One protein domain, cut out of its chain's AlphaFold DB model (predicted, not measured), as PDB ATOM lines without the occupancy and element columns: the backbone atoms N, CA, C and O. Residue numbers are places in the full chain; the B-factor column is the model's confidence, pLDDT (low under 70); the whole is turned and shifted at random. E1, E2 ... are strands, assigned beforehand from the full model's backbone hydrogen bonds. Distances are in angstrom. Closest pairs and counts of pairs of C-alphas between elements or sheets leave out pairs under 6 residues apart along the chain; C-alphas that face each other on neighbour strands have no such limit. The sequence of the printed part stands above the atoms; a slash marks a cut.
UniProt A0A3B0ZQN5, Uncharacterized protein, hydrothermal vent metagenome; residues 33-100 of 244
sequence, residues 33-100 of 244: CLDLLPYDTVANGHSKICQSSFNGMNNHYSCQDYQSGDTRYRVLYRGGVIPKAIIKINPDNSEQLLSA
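AT A GLANCE: This is residues 33 to 100 of the 244 residues of an uncharacterized protein of hydrothermal vent metagenome (UniProt A0A3B0ZQN5). One curled, strongly twisted sheet of five strands makes the body, an all-strand meander in which each strand is the antiparallel neighbour of the one before. The long opening stretch, residues 33 to 47, has no named element; its residues 42 to 43 pair antiparallel with residues 66 to 67 of E2. The printed part has 68 residues, no named helix and order E1 E2 E3 E4 E5; it is compact, radius of gyration of the C-alphas 11.2 A, spanning 30 by 26 by 20 A.

IN THESE COORDINATES: E1 is residues 48 to 52, from C-alpha 48 at (190.308, 142.997, 173.015). E2, residues 59 to 68, is 26.1 A long and bends by 65 degrees at residue 62. E3 is residues 71 to 77, 20.0 A; E4 is 83 to 89, 16.4 A; E5 is 95 to 99, ending at (190.677, 160.761, 181.276).

HOW THE PARTS SIT: Successive strands form hairpins. Within hydrogen-bond range are N 50 and O 61, 3.0 A, for E1 and E2; N 66 and O 73, 2.8 A, for E2 and E3; N 74 and O 87, 2.8 A, for E3 and E4; N 88 and O 96, 2.8 A, for E4 and E5. Edge strands E1 and E5 are apart.

THE WHOLE: The C-alphas farthest apart, of Asp 40 and Met 57, are 31.7 A apart. The printed part has no cut, no link between strands is long, and no printed residue is under 70 in pLDDT.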
ATOM      1  N   CYS A  33     192.702 162.221 171.096       74.31
ATOM      2  CA  CYS A  33     193.211 161.202 172.007       74.31
ATOM      3  C   CYS A  33     194.736 161.099 172.028       74.31
ATOM      4  O   CYS A  33     195.308 160.895 173.095       74.31
ATOM      5  N   LEU A  34     195.398 161.218 170.872       71.19
ATOM      6  CA  LEU A  34     196.857 161.195 170.803       71.19
ATOM      7  C   LEU A  34     197.467 162.407 171.505       71.19
ATOM      8  O   LEU A  34     198.589 162.296 171.968       71.19
ATOM      9  N   ASP A  35     196.727 163.507 171.671       77.81
ATOM     10  CA  ASP A  35     197.187 164.662 172.452       77.81
ATOM     11  C   ASP A  35     197.168 164.391 173.969       77.81
ATOM     12  O   ASP A  35     197.879 165.043 174.733       77.81
ATOM     13  N   LEU A  36     196.374 163.413 174.425       81.75
ATOM     14  CA  LEU A  36     196.373 162.932 175.815       81.75
ATOM     15  C   LEU A  36     197.408 161.833 176.072       81.75
ATOM     16  O   LEU A  36     197.621 161.437 177.222       81.75
ATOM     17  N   LEU A  37     198.030 161.323 175.012       84.94
ATOM     18  CA  LEU A  37     199.077 160.314 175.059       84.94
ATOM     19  C   LEU A  37     200.412 160.957 174.642       84.94
ATOM     20  O   LEU A  37     200.436 162.006 174.004       84.94
ATOM     21  N   PRO A  38     201.563 160.375 175.003       86.06
ATOM     22  CA  PRO A  38     202.831 160.797 174.418       86.06
ATOM     23  C   PRO A  38     202.807 160.706 172.885       86.06
ATOM     24  O   PRO A  38     202.218 159.780 172.327       86.06
ATOM     25  N   TYR A  39     203.482 161.626 172.196       83.38
ATOM     26  CA  TYR A  39     203.461 161.713 170.727       83.38
ATOM     27  C   TYR A  39     204.030 160.473 170.013       83.38
ATOM     28  O   TYR A  39     203.707 160.223 168.854       83.38
ATOM     29  N   ASP A  40     204.889 159.708 170.685       85.19
ATOM     30  CA  ASP A  40     205.508 158.474 170.192       85.19
ATOM     31  C   ASP A  40     204.657 157.225 170.485       85.19
ATOM     32  O   ASP A  40     205.084 156.100 170.228       85.19
ATOM     33  N   THR A  41     203.451 157.413 171.024       87.81
ATOM     34  CA  THR A  41     202.565 156.317 171.405       87.81
ATOM     35  C   THR A  41     202.034 155.575 170.182       87.81
ATOM     36  O   THR A  41     201.405 156.158 169.298       87.81
ATOM     37  N   VAL A  42     202.211 154.255 170.171       88.31
ATOM     38  CA  VAL A  42     201.730 153.364 169.105       88.31
ATOM     39  C   VAL A  42     200.762 152.321 169.645       88.31
ATOM     40  O   VAL A  42     200.863 151.901 170.798       88.31
ATOM     41  N   ALA A  43     199.807 151.896 168.814       87.88
ATOM     42  CA  ALA A  43     198.900 150.808 169.165       87.88
ATOM     43  C   ALA A  43     199.694 149.507 169.367       87.88
ATOM     44  O   ALA A  43     200.481 149.112 168.506       87.88
ATOM     45  N   ASN A  44     199.481 148.841 170.500       88.88
ATOM     46  CA  ASN A  44     200.112 147.573 170.837       88.88
ATOM     47  C   ASN A  44     199.082 146.439 170.717       88.88
ATOM     48  O   ASN A  44     198.271 146.207 171.617       88.88
ATOM     49  N   GLY A  45     199.114 145.749 169.577       84.50
ATOM     50  CA  GLY A  45     198.194 144.662 169.253       84.50
ATOM     51  C   GLY A  45     196.808 145.134 168.802       84.50
ATOM     52  O   GLY A  45     196.588 146.308 168.504       84.50
ATOM     53  N   HIS A  46     195.873 144.188 168.731       82.88
ATOM     54  CA  HIS A  46     194.491 144.433 168.319       82.88
ATOM     55  C   HIS A  46     193.576 144.727 169.511       82.88
ATOM     56  O   HIS A  46     193.903 144.405 170.658       82.88
ATOM     57  N   SER A  47     192.393 145.269 169.224       84.31
ATOM     58  CA  SER A  47     191.352 145.449 170.230       84.31
ATOM     59  C   SER A  47     190.964 144.123 170.896       84.31
ATOM     60  O   SER A  47     190.818 143.103 170.217       84.31
ATOM     61  N   LYS A  48     190.727 144.152 172.206       85.31
ATOM     62  CA  LYS A  48     190.308 142.997 173.015       85.31
ATOM     63  C   LYS A  48     189.238 143.389 174.019       85.31
ATOM     64  O   LYS A  48     189.094 144.564 174.338       85.31
ATOM     65  N   ILE A  49     188.537 142.411 174.576       86.12
ATOM     66  CA  ILE A  49     187.670 142.668 175.725       86.12
ATOM     67  C   ILE A  49     188.521 142.801 176.982       86.12
ATOM     68  O   ILE A  49     189.408 141.984 177.235       86.12
ATOM     69  N   CYS A  50     188.245 143.821 177.783       86.69
ATOM     70  CA  CYS A  50     188.808 143.943 179.117       86.69
ATOM     71  C   CYS A  50     187.760 144.413 180.126       86.69
ATOM     72  O   CYS A  50     186.719 144.966 179.764       86.69
ATOM     73  N   GLN A  51     188.042 144.168 181.402       89.06
ATOM     74  CA  GLN A  51     187.232 144.642 182.516       89.06
ATOM     75  C   GLN A  51     187.865 145.887 183.134       89.06
ATOM     76  O   GLN A  51     189.089 145.980 183.236       89.06
ATOM     77  N   SER A  52     187.036 146.846 183.538       88.56
ATOM     78  CA  SER A  52     187.486 148.014 184.290       88.56
ATOM     79  C   SER A  52     186.386 148.532 185.208       88.56
ATOM     80  O   SER A  52     185.205 148.539 184.853       88.56
ATOM     81  N   SER A  53     186.800 149.018 186.377       89.25
ATOM     82  CA  SER A  53     185.948 149.657 187.379       89.25
ATOM     83  C   SER A  53     186.253 151.146 187.553       89.25
ATOM     84  O   SER A  53     186.034 151.686 188.636       89.25
ATOM     85  N   PHE A  54     186.759 151.832 186.516       86.44
ATOM     86  CA  PHE A  54     187.144 153.252 186.612       86.44
ATOM     87  C   PHE A  54     186.002 154.177 187.078       86.44
ATOM     88  O   PHE A  54     186.254 155.246 187.623       86.44
ATOM     89  N   ASN A  55     184.747 153.772 186.866       85.00
ATOM     90  CA  ASN A  55     183.539 154.486 187.287       85.00
ATOM     91  C   ASN A  55     182.896 153.896 188.560       85.00
ATOM     92  O   ASN A  55     181.727 154.159 188.831       85.00
ATOM     93  N   GLY A  56     183.618 153.057 189.308       84.62
ATOM     94  CA  GLY A  56     183.126 152.378 190.510       84.62
ATOM     95  C   GLY A  56     182.311 151.105 190.251       84.62
ATOM     96  O   GLY A  56     181.963 150.415 191.204       84.62
ATOM     97  N   MET A  57     182.034 150.750 188.991       86.00
ATOM     98  CA  MET A  57     181.329 149.518 188.622       86.00
ATOM     99  C   MET A  57     182.163 148.689 187.651       86.00
ATOM    100  O   MET A  57     182.604 149.202 186.623       86.00
ATOM    101  N   ASN A  58     182.329 147.395 187.930       86.69
ATOM    102  CA  ASN A  58     183.059 146.516 187.023       86.69
ATOM    103  C   ASN A  58     182.249 146.273 185.739       86.69
ATOM    104  O   ASN A  58     181.185 145.656 185.775       86.69
ATOM    105  N   ASN A  59     182.739 146.783 184.610       86.19
ATOM    106  CA  ASN A  59     182.097 146.675 183.302       86.19
ATOM    107  C   ASN A  59     183.068 146.082 182.275       86.19
ATOM    108  O   ASN A  59     184.283 146.237 182.400       86.19
ATOM    109  N   HIS A  60     182.517 145.462 181.229       86.06
ATOM    110  CA  HIS A  60     183.280 145.041 180.055       86.06
ATOM    111  C   HIS A  60     183.376 146.176 179.034       86.06
ATOM    112  O   HIS A  60     182.396 146.880 178.769       86.06
ATOM    113  N   TYR A  61     184.557 146.316 178.445       88.00
ATOM    114  CA  TYR A  61     184.879 147.298 177.419       88.00
ATOM    115  C   TYR A  61     185.591 146.608 176.257       88.00
ATOM    116  O   TYR A  61     186.278 145.606 176.457       88.00
ATOM    117  N   SER A  62     185.468 147.174 175.058       88.38
ATOM    118  CA  SER A  62     186.463 146.958 174.009       88.38
ATOM    119  C   SER A  62     187.658 147.848 174.322       88.38
ATOM    120  O   SER A  62     187.488 149.016 174.665       88.38
ATOM    121  N   CYS A  63     188.857 147.290 174.289       89.81
ATOM    122  CA  CYS A  63     190.056 147.913 174.821       89.81
ATOM    123  C   CYS A  63     191.161 147.862 173.781       89.81
ATOM    124  O   CYS A  63     191.465 146.791 173.253       89.81
ATOM    125  N   GLN A  64     191.778 149.011 173.528       91.25
ATOM    126  CA  GLN A  64     193.000 149.111 172.742       91.25
ATOM    127  C   GLN A  64     194.138 149.482 173.683       91.25
ATOM    128  O   GLN A  64     194.074 150.508 174.367       91.25
ATOM    129  N   ASP A  65     195.169 148.642 173.707       92.25
ATOM    130  CA  ASP A  65     196.403 148.958 174.410       92.25
ATOM    131  C   ASP A  65     197.323 149.750 173.468       92.25
ATOM    132  O   ASP A  65     197.370 149.506 172.258       92.25
ATOM    133  N   TYR A  66     198.045 150.706 174.036       92.38
ATOM    134  CA  TYR A  66     199.081 151.493 173.384       92.38
ATOM    135  C   TYR A  66     200.343 151.507 174.239       92.38
ATOM    136  O   TYR A  66     200.298 151.238 175.443       92.38
ATOM    137  N   GLN A  67     201.469 151.846 173.623       92.00
ATOM    138  CA  GLN A  67     202.761 151.880 174.289       92.00
ATOM    139  C   GLN A  67     203.600 153.075 173.828       92.00
ATOM    140  O   GLN A  67     203.650 153.369 172.637       92.00
ATOM    141  N   SER A  68     204.265 153.717 174.791       90.81
ATOM    142  CA  SER A  68     205.328 154.712 174.602       90.81
ATOM    143  C   SER A  68     206.434 154.395 175.617       90.81
ATOM    144  O   SER A  68     206.196 154.371 176.831       90.81
ATOM    145  N   GLY A  69     207.619 154.033 175.118       88.19
ATOM    146  CA  GLY A  69     208.693 153.449 175.932       88.19
ATOM    147  C   GLY A  69     208.221 152.241 176.760       88.19
ATOM    148  O   GLY A  69     207.616 151.305 176.232       88.19
ATOM    149  N   ASP A  70     208.461 152.286 178.074       86.38
ATOM    150  CA  ASP A  70     208.034 151.256 179.039       86.38
ATOM    151  C   ASP A  70     206.627 151.496 179.614       86.38
ATOM    152  O   ASP A  70     206.113 150.694 180.398       86.38
ATOM    153  N   THR A  71     205.987 152.611 179.254       88.75
ATOM    154  CA  THR A  71     204.647 152.943 179.744       88.75
ATOM    155  C   THR A  71     203.594 152.398 178.794       88.75
ATOM    156  O   THR A  71     203.662 152.585 177.577       88.75
ATOM    157  N   ARG A  72     202.577 151.749 179.362       94.56
ATOM    158  CA  ARG A  72     201.416 151.274 178.613       94.56
ATOM    159  C   ARG A  72     200.216 152.158 178.895       94.56
ATOM    160  O   ARG A  72     200.042 152.668 179.998       94.56
ATOM    161  N   TYR A  73     199.364 152.298 177.901       93.69
ATOM    162  CA  TYR A  73     198.106 153.018 177.998       93.69
ATOM    163  C   TYR A  73     197.000 152.104 177.512       93.69
ATOM    164  O   TYR A  73     197.191 151.327 176.583       93.69
ATOM    165  N   ARG A  74     195.837 152.193 178.137       93.56
ATOM    166  CA  ARG A  74     194.656 151.441 177.757       93.56
ATOM    167  C   ARG A  74     193.515 152.404 177.528       93.56
ATOM    168  O   ARG A  74     193.111 153.131 178.433       93.56
ATOM    169  N   VAL A  75     192.984 152.373 176.318       92.00
ATOM    170  CA  VAL A  75     191.803 153.140 175.944       92.00
ATOM    171  C   VAL A  75     190.599 152.214 175.977       92.00
ATOM    172  O   VAL A  75     190.614 151.148 175.360       92.00
ATOM    173  N   LEU A  76     189.565 152.623 176.710       90.69
ATOM    174  CA  LEU A  76     188.335 151.865 176.898       90.69
ATOM    175  C   LEU A  76     187.222 152.407 176.008       90.69
ATOM    176  O   LEU A  76     186.935 153.602 176.029       90.69
ATOM    177  N   TYR A  77     186.529 151.519 175.307       87.62
ATOM    178  CA  TYR A  77     185.387 151.815 174.449       87.62
ATOM    179  C   TYR A  77     184.166 151.024 174.915       87.62
ATOM    180  O   TYR A  77     184.255 149.852 175.282       87.62
ATOM    181  N   ARG A  78     182.996 151.662 174.872       83.38
ATOM    182  CA  ARG A  78     181.699 151.039 175.176       83.38
ATOM    183  C   ARG A  78     180.713 151.412 174.078       83.38
ATOM    184  O   ARG A  78     179.854 152.268 174.271       83.38
ATOM    185  N   GLY A  79     180.928 150.816 172.910       75.94
ATOM    186  CA  GLY A  79     180.244 151.162 171.668       75.94
ATOM    187  C   GLY A  79     180.778 152.423 170.989       75.94
ATOM    188  O   GLY A  79     181.202 153.380 171.639       75.94
ATOM    189  N   GLY A  80     180.767 152.395 169.658       79.69
ATOM    190  CA  GLY A  80     181.341 153.436 168.813       79.69
ATOM    191  C   GLY A  80     182.867 153.542 168.899       79.69
ATOM    192  O   GLY A  80     183.559 152.678 169.444       79.69
ATOM    193  N   VAL A  81     183.368 154.658 168.364       78.12
ATOM    194  CA  VAL A  81     184.796 155.029 168.298       78.12
ATOM    195  C   VAL A  81     185.202 156.071 169.346       78.12
ATOM    196  O   VAL A  81     186.323 156.569 169.323       78.12
ATOM    197  N   ILE A  82     184.285 156.435 170.249       85.31
ATOM    198  CA  ILE A  82     184.515 157.451 171.280       85.31
ATOM    199  C   ILE A  82     184.986 156.745 172.557       85.31
ATOM    200  O   ILE A  82     184.217 155.955 173.124       85.31
ATOM    201  N   PRO A  83     186.202 157.030 173.046       88.25
ATOM    202  CA  PRO A  83     186.694 156.524 174.312       88.25
ATOM    203  C   PRO A  83     185.795 156.918 175.482       88.25
ATOM    204  O   PRO A  83     185.269 158.029 175.564       88.25
ATOM    205  N   LYS A  84     185.651 155.992 176.423       89.12
ATOM    206  CA  LYS A  84     185.000 156.194 177.722       89.12
ATOM    207  C   LYS A  84     186.002 156.480 178.824       89.12
ATOM    208  O   LYS A  84     185.665 157.189 179.766       89.12
ATOM    209  N   ALA A  85     187.211 155.943 178.696       91.06
ATOM    210  CA  ALA A  85     188.317 156.274 179.573       91.06
ATOM    211  C   ALA A  85     189.665 156.007 178.903       91.06
ATOM    212  O   ALA A  85     189.770 155.175 177.999       91.06
ATOM    213  N   ILE A  86     190.691 156.689 179.402       91.94
ATOM    214  CA  ILE A  86     192.096 156.423 179.113       91.94
ATOM    215  C   ILE A  86     192.789 156.165 180.442       91.94
ATOM    216  O   ILE A  86     192.746 156.998 181.350       91.94
ATOM    217  N   ILE A  87     193.422 155.006 180.546       93.31
ATOM    218  CA  ILE A  87     194.117 154.541 181.740       93.31
ATOM    219  C   ILE A  87     195.593 154.400 181.396       93.31
ATOM    220  O   ILE A  87     195.951 153.743 180.421       93.31
ATOM    221  N   LYS A  88     196.461 154.999 182.199       94.00
ATOM    222  CA  LYS A  88     197.894 154.730 182.184       94.00
ATOM    223  C   LYS A  88     198.166 153.507 183.052       94.00
ATOM    224  O   LYS A  88     197.720 153.451 184.193       94.00
ATOM    225  N   ILE A  89     198.911 152.555 182.516       93.38
ATOM    226  CA  ILE A  89     199.399 151.375 183.224       93.38
ATOM    227  C   ILE A  89     200.902 151.575 183.418       93.38
ATOM    228  O   ILE A  89     201.684 151.514 182.464       93.38
ATOM    229  N   ASN A  90     201.295 151.866 184.656       88.00
ATOM    230  CA  ASN A  90     202.689 152.089 185.022       88.00
ATOM    231  C   ASN A  90     203.500 150.771 184.950       88.00
ATOM    232  O   ASN A  90     202.914 149.683 184.901       88.00
ATOM    233  N   PRO A  91     204.846 150.830 184.957       88.31
ATOM    234  CA  PRO A  91     205.696 149.633 184.910       88.31
ATOM    235  C   PRO A  91     205.465 148.642 186.062       88.31
ATOM    236  O   PRO A  91     205.647 147.440 185.892       88.31
ATOM    237  N   ASP A  92     205.013 149.130 187.218       90.31
ATOM    238  CA  ASP A  92     204.622 148.328 188.385       90.31
ATOM    239  C   ASP A  92     203.209 147.716 188.270       90.31
ATOM    240  O   ASP A  92     202.720 147.096 189.212       90.31
ATOM    241  N   ASN A  93     202.558 147.866 187.112       88.00
ATOM    242  CA  ASN A  93     201.167 147.507 186.828       88.00
ATOM    243  C   ASN A  93     200.115 148.283 187.633       88.00
ATOM    244  O   ASN A  93     198.940 147.918 187.586       88.00
ATOM    245  N   SER A  94     200.487 149.363 188.328       89.75
ATOM    246  CA  SER A  94     199.488 150.265 188.896       89.75
ATOM    247  C   SER A  94     198.742 151.004 187.782       89.75
ATOM    248  O   SER A  94     199.329 151.433 186.782       89.75
ATOM    249  N   GLU A  95     197.427 151.136 187.949       91.44
ATOM    250  CA  GLU A  95     196.557 151.829 187.002       91.44
ATOM    251  C   GLU A  95     196.268 153.255 187.484       91.44
ATOM    252  O   GLU A  95     195.895 153.482 188.634       91.44
ATOM    253  N   GLN A  96     196.408 154.226 186.583       92.12
ATOM    254  CA  GLN A  96     196.074 155.627 186.813       92.12
ATOM    255  C   GLN A  96     195.098 156.103 185.738       92.12
ATOM    256  O   GLN A  96     195.389 156.049 184.545       92.12
ATOM    257  N   LEU A  97     193.947 156.628 186.155       91.38
ATOM    258  CA  LEU A  97     192.994 157.246 185.240       91.38
ATOM    259  C   LEU A  97     193.549 158.585 184.726       91.38
ATOM    260  O   LEU A  97     193.816 159.484 185.521       91.38
ATOM    261  N   LEU A  98     193.707 158.719 183.408       89.25
ATOM    262  CA  LEU A  98     194.107 159.975 182.762       89.25
ATOM    263  C   LEU A  98     192.896 160.794 182.323       89.25
ATOM    264  O   LEU A  98     192.889 162.015 182.439       89.25
ATOM    265  N   SER A  99     191.876 160.117 181.800       87.88
ATOM    266  CA  SER A  99     190.677 160.761 181.276       87.88
ATOM    267  C   SER A  99     189.476 159.834 181.397       87.88
ATOM    268  O   SER A  99     189.599 158.632 181.175       87.88
ATOM    269  N   ALA A 100     188.319 160.398 181.742       87.19
ATOM    270  CA  ALA A 100     187.019 159.730 181.757       87.19
ATOM    271  C   ALA A 100     185.921 160.752 181.423       87.19
ATOM    272  O   ALA A 100     185.257 161.265 182.330       87.19
TER     273      ALA A 100